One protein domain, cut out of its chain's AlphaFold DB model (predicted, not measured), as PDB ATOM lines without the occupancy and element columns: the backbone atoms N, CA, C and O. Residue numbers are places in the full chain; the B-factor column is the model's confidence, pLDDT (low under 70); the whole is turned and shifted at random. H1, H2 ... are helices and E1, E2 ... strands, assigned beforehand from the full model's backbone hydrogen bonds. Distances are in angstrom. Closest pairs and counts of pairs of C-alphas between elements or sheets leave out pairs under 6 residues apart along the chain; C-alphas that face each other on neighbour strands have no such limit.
ATOM      1  N   GLU A  48     -41.798 -10.480 -23.935       56.03
ATOM      2  CA  GLU A  48     -41.703  -9.013 -24.025       56.03
ATOM      3  C   GLU A  48     -40.606  -8.601 -25.019       56.03
ATOM      4  O   GLU A  48     -39.624  -9.321 -25.189       56.03
ATOM      5  N   MET A  49     -40.780  -7.452 -25.682       54.69
ATOM      6  CA  MET A  49     -39.878  -6.932 -26.719       54.69
ATOM      7  C   MET A  49     -39.230  -5.625 -26.271       54.69
ATOM      8  O   MET A  49     -39.918  -4.744 -25.755       54.69
ATOM      9  N   THR A  50     -37.937  -5.464 -26.556       52.56
ATOM     10  CA  THR A  50     -37.218  -4.190 -26.392       52.56
ATOM     11  C   THR A  50     -36.685  -3.706 -27.741       52.56
ATOM     12  O   THR A  50     -35.976  -4.443 -28.422       52.56
ATOM     13  N   PHE A  51     -37.001  -2.465 -28.123       51.66
ATOM     14  CA  PHE A  51     -36.500  -1.831 -29.349       51.66
ATOM     15  C   PHE A  51     -35.285  -0.959 -29.040       51.66
ATOM     16  O   PHE A  51     -35.367  -0.083 -28.179       51.66
ATOM     17  N   LEU A  52     -34.172  -1.167 -29.752       52.91
ATOM     18  CA  LEU A  52     -32.897  -0.523 -29.409       52.91
ATOM     19  C   LEU A  52     -32.290   0.363 -30.508       52.91
ATOM     20  O   LEU A  52     -31.356   1.101 -30.213       52.91
ATOM     21  N   VAL A 326     -44.385 -13.999 -32.794       88.19
ATOM     22  CA  VAL A 326     -44.680 -12.643 -32.336       88.19
ATOM     23  C   VAL A 326     -45.806 -12.060 -33.178       88.19
ATOM     24  O   VAL A 326     -45.683 -11.921 -34.392       88.19
ATOM     25  N   LEU A 327     -46.893 -11.649 -32.525       87.88
ATOM     26  CA  LEU A 327     -48.007 -10.986 -33.200       87.88
ATOM     27  C   LEU A 327     -47.542  -9.656 -33.782       87.88
ATOM     28  O   LEU A 327     -46.907  -8.881 -33.057       87.88
ATOM     29  N   THR A 328     -47.940  -9.351 -35.021       86.56
ATOM     30  CA  THR A 328     -47.779  -8.020 -35.632       86.56
ATOM     31  C   THR A 328     -48.476  -6.942 -34.797       86.56
ATOM     32  O   THR A 328     -49.274  -7.248 -33.906       86.56
ATOM     33  N   TYR A 329     -48.137  -5.666 -35.001       84.25
ATOM     34  CA  TYR A 329     -48.683  -4.598 -34.164       84.25
ATOM     35  C   TYR A 329     -50.199  -4.520 -34.285       84.25
ATOM     36  O   TYR A 329     -50.872  -4.539 -33.257       84.25
ATOM     37  N   ASP A 330     -50.723  -4.531 -35.509       88.44
ATOM     38  CA  ASP A 330     -52.161  -4.431 -35.755       88.44
ATOM     39  C   ASP A 330     -52.910  -5.622 -35.142       88.44
ATOM     40  O   ASP A 330     -53.801  -5.420 -34.318       88.44
ATOM     41  N   VAL A 331     -52.454  -6.857 -35.385       89.81
ATOM     42  CA  VAL A 331     -53.059  -8.070 -34.800       89.81
ATOM     43  C   VAL A 331     -52.989  -8.055 -33.268       89.81
ATOM     44  O   VAL A 331     -53.919  -8.477 -32.577       89.81
ATOM     45  N   PHE A 332     -51.887  -7.564 -32.701       89.81
ATOM     46  CA  PHE A 332     -51.744  -7.418 -31.255       89.81
ATOM     47  C   PHE A 332     -52.736  -6.397 -30.684       89.81
ATOM     48  O   PHE A 332     -53.362  -6.675 -29.660       89.81
ATOM     49  N   GLN A 333     -52.912  -5.243 -31.339       89.56
ATOM     50  CA  GLN A 333     -53.883  -4.228 -30.920       89.56
ATOM     51  C   GLN A 333     -55.326  -4.716 -31.071       89.56
ATOM     52  O   GLN A 333     -56.137  -4.494 -30.171       89.56
ATOM     53  N   GLU A 334     -55.646  -5.429 -32.147       92.12
ATOM     54  CA  GLU A 334     -56.963  -6.034 -32.362       92.12
ATOM     55  C   GLU A 334     -57.306  -7.037 -31.258       92.12
ATOM     56  O   GLU A 334     -58.369  -6.945 -30.642       92.12
ATOM     57  N   LYS A 335     -56.380  -7.948 -30.929       91.94
ATOM     58  CA  LYS A 335     -56.568  -8.909 -29.828       91.94
ATOM     59  C   LYS A 335     -56.754  -8.209 -28.487       91.94
ATOM     60  O   LYS A 335     -57.622  -8.591 -27.706       91.94
ATOM     61  N   ILE A 336     -55.978  -7.159 -28.228       89.94
ATOM     62  CA  ILE A 336     -56.139  -6.315 -27.042       89.94
ATOM     63  C   ILE A 336     -57.531  -5.687 -26.984       89.94
ATOM     64  O   ILE A 336     -58.158  -5.686 -25.924       89.94
ATOM     65  N   ALA A 337     -58.003  -5.126 -28.098       90.31
ATOM     66  CA  ALA A 337     -59.293  -4.457 -28.168       90.31
ATOM     67  C   ALA A 337     -60.447  -5.450 -27.959       90.31
ATOM     68  O   ALA A 337     -61.379  -5.158 -27.204       90.31
ATOM     69  N   ALA A 338     -60.340  -6.649 -28.541       90.06
ATOM     70  CA  ALA A 338     -61.325  -7.721 -28.420       90.06
ATOM     71  C   ALA A 338     -61.498  -8.239 -26.979       90.06
ATOM     72  O   ALA A 338     -62.587  -8.664 -26.600       90.06
ATOM     73  N   GLN A 339     -60.461  -8.160 -26.137       85.38
ATOM     74  CA  GLN A 339     -60.536  -8.567 -24.724       85.38
ATOM     75  C   GLN A 339     -61.376  -7.613 -23.843       85.38
ATOM     76  O   GLN A 339     -61.689  -7.942 -22.694       85.38
ATOM     77  N   GLY A 340     -61.767  -6.444 -24.364       78.19
ATOM     78  CA  GLY A 340     -62.592  -5.459 -23.666       78.19
ATOM     79  C   GLY A 340     -61.870  -4.708 -22.538       78.19
ATOM     80  O   GLY A 340     -60.710  -4.942 -22.213       78.19
ATOM     81  N   LYS A 341     -62.573  -3.760 -21.900       72.94
ATOM     82  CA  LYS A 341     -62.000  -2.866 -20.866       72.94
ATOM     83  C   LYS A 341     -61.970  -3.466 -19.452       72.94
ATOM     84  O   LYS A 341     -61.575  -2.785 -18.504       72.94
ATOM     85  N   ARG A 342     -62.422  -4.714 -19.267       74.56
ATOM     86  CA  ARG A 342     -62.433  -5.357 -17.943       74.56
ATOM     87  C   ARG A 342     -60.994  -5.598 -17.486       74.56
ATOM     88  O   ARG A 342     -60.234  -6.287 -18.157       74.56
ATOM     89  N   LYS A 343     -60.633  -5.054 -16.320       72.12
ATOM     90  CA  LYS A 343     -59.311  -5.277 -15.723       72.12
ATOM     91  C   LYS A 343     -59.127  -6.767 -15.440       72.12
ATOM     92  O   LYS A 343     -59.862  -7.336 -14.629       72.12
ATOM     93  N   LYS A 344     -58.143  -7.385 -16.095       79.81
ATOM     94  CA  LYS A 344     -57.684  -8.733 -15.752       79.81
ATOM     95  C   LYS A 344     -57.124  -8.685 -14.332       79.81
ATOM     96  O   LYS A 344     -56.380  -7.769 -13.991       79.81
ATOM     97  N   LYS A 345     -57.546  -9.631 -13.492       84.62
ATOM     98  CA  LYS A 345     -57.172  -9.679 -12.071       84.62
ATOM     99  C   LYS A 345     -56.107 -10.724 -11.766       84.62
ATOM    100  O   LYS A 345     -55.617 -10.722 -10.649       84.62
ATOM    101  N   HIS A 346     -55.750 -11.578 -12.720       87.88
ATOM    102  CA  HIS A 346     -54.782 -12.655 -12.545       87.88
ATOM    103  C   HIS A 346     -53.888 -12.814 -13.775       87.88
ATOM    104  O   HIS A 346     -54.282 -12.459 -14.888       87.88
ATOM    105  N   CYS A 347     -52.694 -13.361 -13.556       88.56
ATOM    106  CA  CYS A 347     -51.765 -13.757 -14.610       88.56
ATOM    107  C   CYS A 347     -52.354 -14.901 -15.445       88.56
ATOM    108  O   CYS A 347     -52.817 -15.883 -14.874       88.56
ATOM    109  N   ALA A 348     -52.288 -14.809 -16.773       89.94
ATOM    110  CA  ALA A 348     -52.751 -15.872 -17.667       89.94
ATOM    111  C   ALA A 348     -51.894 -17.151 -17.607       89.94
ATOM    112  O   ALA A 348     -52.362 -18.212 -17.995       89.94
ATOM    113  N   THR A 349     -50.656 -17.050 -17.114       89.06
ATOM    114  CA  THR A 349     -49.723 -18.180 -16.977       89.06
ATOM    115  C   THR A 349     -49.870 -18.872 -15.626       89.06
ATOM    116  O   THR A 349     -50.252 -20.028 -15.554       89.06
ATOM    117  N   CYS A 350     -49.580 -18.167 -14.526       89.75
ATOM    118  CA  CYS A 350     -49.554 -18.783 -13.194       89.75
ATOM    119  C   CYS A 350     -50.857 -18.627 -12.404       89.75
ATOM    120  O   CYS A 350     -50.898 -19.001 -11.234       89.75
ATOM    121  N   PHE A 351     -51.881 -17.989 -12.983       90.00
ATOM    122  CA  PHE A 351     -53.192 -17.733 -12.366       90.00
ATOM    123  C   PHE A 351     -53.170 -16.945 -11.042       90.00
ATOM    124  O   PHE A 351     -54.215 -16.717 -10.432       90.00
ATOM    125  N   LYS A 352     -52.004 -16.455 -10.599       87.94
ATOM    126  CA  LYS A 352     -51.875 -15.616  -9.401       87.94
ATOM    127  C   LYS A 352     -52.544 -14.267  -9.622       87.94
ATOM    128  O   LYS A 352     -52.350 -13.635 -10.664       87.94
ATOM    129  N   ASN A 353     -53.277 -13.806  -8.610       87.25
ATOM    130  CA  ASN A 353     -53.917 -12.497  -8.634       87.25
ATOM    131  C   ASN A 353     -52.874 -11.371  -8.689       87.25
ATOM    132  O   ASN A 353     -51.884 -11.382  -7.956       87.25
ATOM    133  N   PHE A 354     -53.123 -10.366  -9.523       84.69
ATOM    134  CA  PHE A 354     -52.403  -9.104  -9.480       84.69
ATOM    135  C   PHE A 354     -52.813  -8.375  -8.197       84.69
ATOM    136  O   PHE A 354     -53.995  -8.114  -7.972       84.69
ATOM    137  N   GLY A 355     -51.843  -8.098  -7.324       72.25
ATOM    138  CA  GLY A 355     -52.097  -7.427  -6.049       72.25
ATOM    139  C   GLY A 355     -52.684  -6.019  -6.216       72.25
ATOM    140  O   GLY A 355     -52.664  -5.438  -7.300       72.25
ATOM    141  N   LEU A 356     -53.164  -5.444  -5.108       65.56
ATOM    142  CA  LEU A 356     -53.790  -4.111  -5.045       65.56
ATOM    143  C   LEU A 356     -52.909  -2.980  -5.620       65.56
ATOM    144  O   LEU A 356     -53.434  -1.992  -6.127       65.56
ATOM    145  N   MET A 357     -51.582  -3.145  -5.631       59.81
ATOM    146  CA  MET A 357     -50.636  -2.257  -6.323       59.81
ATOM    147  C   MET A 357     -50.389  -2.717  -7.771       59.81
ATOM    148  O   MET A 357     -49.259  -3.015  -8.147       59.81
ATOM    149  N   ALA A 358     -51.461  -2.810  -8.565       58.38
ATOM    150  CA  ALA A 358     -51.555  -3.401  -9.907       58.38
ATOM    151  C   ALA A 358     -50.697  -2.730 -11.016       58.38
ATOM    152  O   ALA A 358     -51.218  -2.358 -12.064       58.38
ATOM    153  N   ARG A 359     -49.388  -2.552 -10.797       56.91
ATOM    154  CA  ARG A 359     -48.448  -1.904 -11.729       56.91
ATOM    155  C   ARG A 359     -47.445  -2.856 -12.395       56.91
ATOM    156  O   ARG A 359     -46.743  -2.420 -13.292       56.91
ATOM    157  N   ASN A 360     -47.389  -4.132 -12.006       70.19
ATOM    158  CA  ASN A 360     -46.324  -5.052 -12.443       70.19
ATOM    159  C   ASN A 360     -46.853  -6.210 -13.311       70.19
ATOM    160  O   ASN A 360     -46.658  -7.385 -12.982       70.19
ATOM    161  N   TYR A 361     -47.575  -5.881 -14.382       80.06
ATOM    162  CA  TYR A 361     -47.959  -6.841 -15.416       80.06
ATOM    163  C   TYR A 361     -47.769  -6.232 -16.807       80.06
ATOM    164  O   TYR A 361     -47.993  -5.036 -17.000       80.06
ATOM    165  N   SER A 362     -47.426  -7.077 -17.773       86.62
ATOM    166  CA  SER A 362     -47.289  -6.718 -19.186       86.62
ATOM    167  C   SER A 362     -48.266  -7.535 -20.032       86.62
ATOM    168  O   SER A 362     -48.980  -8.413 -19.535       86.62
ATOM    169  N   ARG A 363     -48.325  -7.228 -21.329       88.31
ATOM    170  CA  ARG A 363     -49.058  -8.030 -22.310       88.31
ATOM    171  C   ARG A 363     -48.081  -8.834 -23.150       88.31
ATOM    172  O   ARG A 363     -47.188  -8.259 -23.766       88.31
ATOM    173  N   CYS A 364     -48.286 -10.145 -23.197       89.19
ATOM    174  CA  CYS A 364     -47.448 -11.056 -23.965       89.19
ATOM    175  C   CYS A 364     -47.508 -10.727 -25.461       89.19
ATOM    176  O   CYS A 364     -48.586 -10.722 -26.054       89.19
ATOM    177  N   ARG A 365     -46.357 -10.527 -26.100       89.31
ATOM    178  CA  ARG A 365     -46.257 -10.203 -27.530       89.31
ATOM    179  C   ARG A 365     -46.664 -11.344 -28.472       89.31
ATOM    180  O   ARG A 365     -46.929 -11.071 -29.638       89.31
ATOM    181  N   ALA A 366     -46.776 -12.575 -27.972       89.06
ATOM    182  CA  ALA A 366     -47.206 -13.746 -28.742       89.06
ATOM    183  C   ALA A 366     -48.721 -14.011 -28.703       89.06
ATOM    184  O   ALA A 366     -49.288 -14.527 -29.660       89.06
ATOM    185  N   CYS A 367     -49.407 -13.661 -27.609       90.19
ATOM    186  CA  CYS A 367     -50.828 -14.000 -27.439       90.19
ATOM    187  C   CYS A 367     -51.719 -12.846 -26.959       90.19
ATOM    188  O   CYS A 367     -52.936 -13.001 -26.933       90.19
ATOM    189  N   ALA A 368     -51.136 -11.693 -26.615       91.06
ATOM    190  CA  ALA A 368     -51.792 -10.516 -26.037       91.06
ATOM    191  C   ALA A 368     -52.410 -10.706 -24.637       91.06
ATOM    192  O   ALA A 368     -53.023  -9.778 -24.107       91.06
ATOM    193  N   GLU A 369     -52.232 -11.866 -24.000       91.19
ATOM    194  CA  GLU A 369     -52.708 -12.094 -22.634       91.19
ATOM    195  C   GLU A 369     -51.905 -11.313 -21.587       91.19
ATOM    196  O   GLU A 369     -50.740 -10.954 -21.785       91.19
ATOM    197  N   THR A 370     -52.556 -11.038 -20.455       90.38
ATOM    198  CA  THR A 370     -51.959 -10.289 -19.343       90.38
ATOM    199  C   THR A 370     -51.159 -11.220 -18.440       90.38
ATOM    200  O   THR A 370     -51.688 -12.197 -17.911       90.38
ATOM    201  N   VAL A 371     -49.889 -10.894 -18.226       89.69
ATOM    202  CA  VAL A 371     -48.914 -11.769 -17.566       89.69
ATOM    203  C   VAL A 371     -48.096 -10.991 -16.544       89.69
ATOM    204  O   VAL A 371     -47.787  -9.816 -16.738       89.69
ATOM    205  N   CYS A 372     -47.777 -11.622 -15.414       86.69
ATOM    206  CA  CYS A 372     -46.917 -11.007 -14.407       86.69
ATOM    207  C   CYS A 372     -45.450 -11.041 -14.851       86.69
ATOM    208  O   CYS A 372     -45.042 -11.945 -15.577       86.69
ATOM    209  N   ASN A 373     -44.634 -10.129 -14.320       82.94
ATOM    210  CA  ASN A 373     -43.207 -10.044 -14.655       82.94
ATOM    211  C   ASN A 373     -42.408 -11.319 -14.318       82.94
ATOM    212  O   ASN A 373     -41.308 -11.499 -14.818       82.94
ATOM    213  N   HIS A 374     -42.930 -12.203 -13.459       85.06
ATOM    214  CA  HIS A 374     -42.283 -13.483 -13.160       85.06
ATOM    215  C   HIS A 374     -42.523 -14.547 -14.242       85.06
ATOM    216  O   HIS A 374     -41.692 -15.429 -14.414       85.06
ATOM    217  N   CYS A 375     -43.651 -14.466 -14.948       85.62
ATOM    218  CA  CYS A 375     -43.994 -15.365 -16.052       85.62
ATOM    219  C   CYS A 375     -43.581 -14.798 -17.418       85.62
ATOM    220  O   CYS A 375     -43.805 -15.448 -18.441       85.62
ATOM    221  N   LEU A 376     -43.025 -13.585 -17.425       82.81
ATOM    222  CA  LEU A 376     -42.602 -12.855 -18.607       82.81
ATOM    223  C   LEU A 376     -41.113 -13.052 -18.852       82.81
ATOM    224  O   LEU A 376     -40.290 -12.818 -17.969       82.81
ATOM    225  N   MET A 377     -40.787 -13.446 -20.074       81.56
ATOM    226  CA  MET A 377     -39.433 -13.506 -20.591       81.56
ATOM    227  C   MET A 377     -39.192 -12.284 -21.478       81.56
ATOM    228  O   MET A 377     -39.903 -12.065 -22.461       81.56
ATOM    229  N   GLY A 378     -38.199 -11.473 -21.121       82.25
ATOM    230  CA  GLY A 378     -37.768 -10.342 -21.940       82.25
ATOM    231  C   GLY A 378     -36.745 -10.792 -22.974       82.25
ATOM    232  O   GLY A 378     -35.675 -11.257 -22.595       82.25
ATOM    233  N   LEU A 379     -37.063 -10.629 -24.259       84.75
ATOM    234  CA  LEU A 379     -36.165 -10.949 -25.368       84.75
ATOM    235  C   LEU A 379     -35.904  -9.710 -26.232       84.75
ATOM    236  O   LEU A 379     -36.754  -8.824 -26.371       84.75
ATOM    237  N   THR A 380     -34.721  -9.658 -26.843       83.75
ATOM    238  CA  THR A 380     -34.395  -8.646 -27.857       83.75
ATOM    239  C   THR A 380     -34.573  -9.286 -29.227       83.75
ATOM    240  O   THR A 380     -33.888 -10.252 -29.543       83.75
ATOM    241  N   LEU A 381     -35.510  -8.779 -30.030       82.56
ATOM    242  CA  LEU A 381     -35.897  -9.385 -31.307       82.56
ATOM    243  C   LEU A 381     -35.724  -8.387 -32.457       82.56
ATOM    244  O   LEU A 381     -36.030  -7.203 -32.305       82.56
TER     245      LEU A 381
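AT A GLANCE: This is residues 48 to 52 and 326 to 381 of the 394 residues of an uncharacterized protein of Globisporangium ultimum (strain ATCC 200006 / CBS 805.95 / DAOM BR144) (UniProt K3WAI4). What shape? There is little regular structure: a small antiparallel hairpin, E1 and E2, has H1 to one side and E3 to the other, and a long loop, residues 339 to 360, runs round one end from H1 to E1. What parts? The 61 printed residues include 19 in named elements, in order H1 E1 E2 E3, of mixed class. The whole is compact, radius of gyration of the C-alphas 11.9 A, spanning 31 by 25 by 17 A.

IN THESE COORDINATES: Which strands? E1 is residues 361 to 363, E2 370 to 372, E3 377 to 379. Which helix? H1, residues 329 to 338, runs 14.2 A from C-alpha (-48.683, -4.598, -34.164) to (-61.325, -7.721, -28.420).

HOW THE PARTS SIT: Do E1 and E2 pair? N 362 and O 371, 3.0 A apart, are within hydrogen-bond range. What else? E3 pairs with no named strand and is apart from H1. In H1 every O i to N i+4 pair is within hydrogen-bond range.

THE WHOLE: Any cut? Residues 53 to 325 are not printed; C-alphas 52 and 326 are 17.2 A apart. Links and confidence? The H1 to E1 link, 22 residues, is long; pLDDT is under 70 in residues 48 to 52 and 356 to 359.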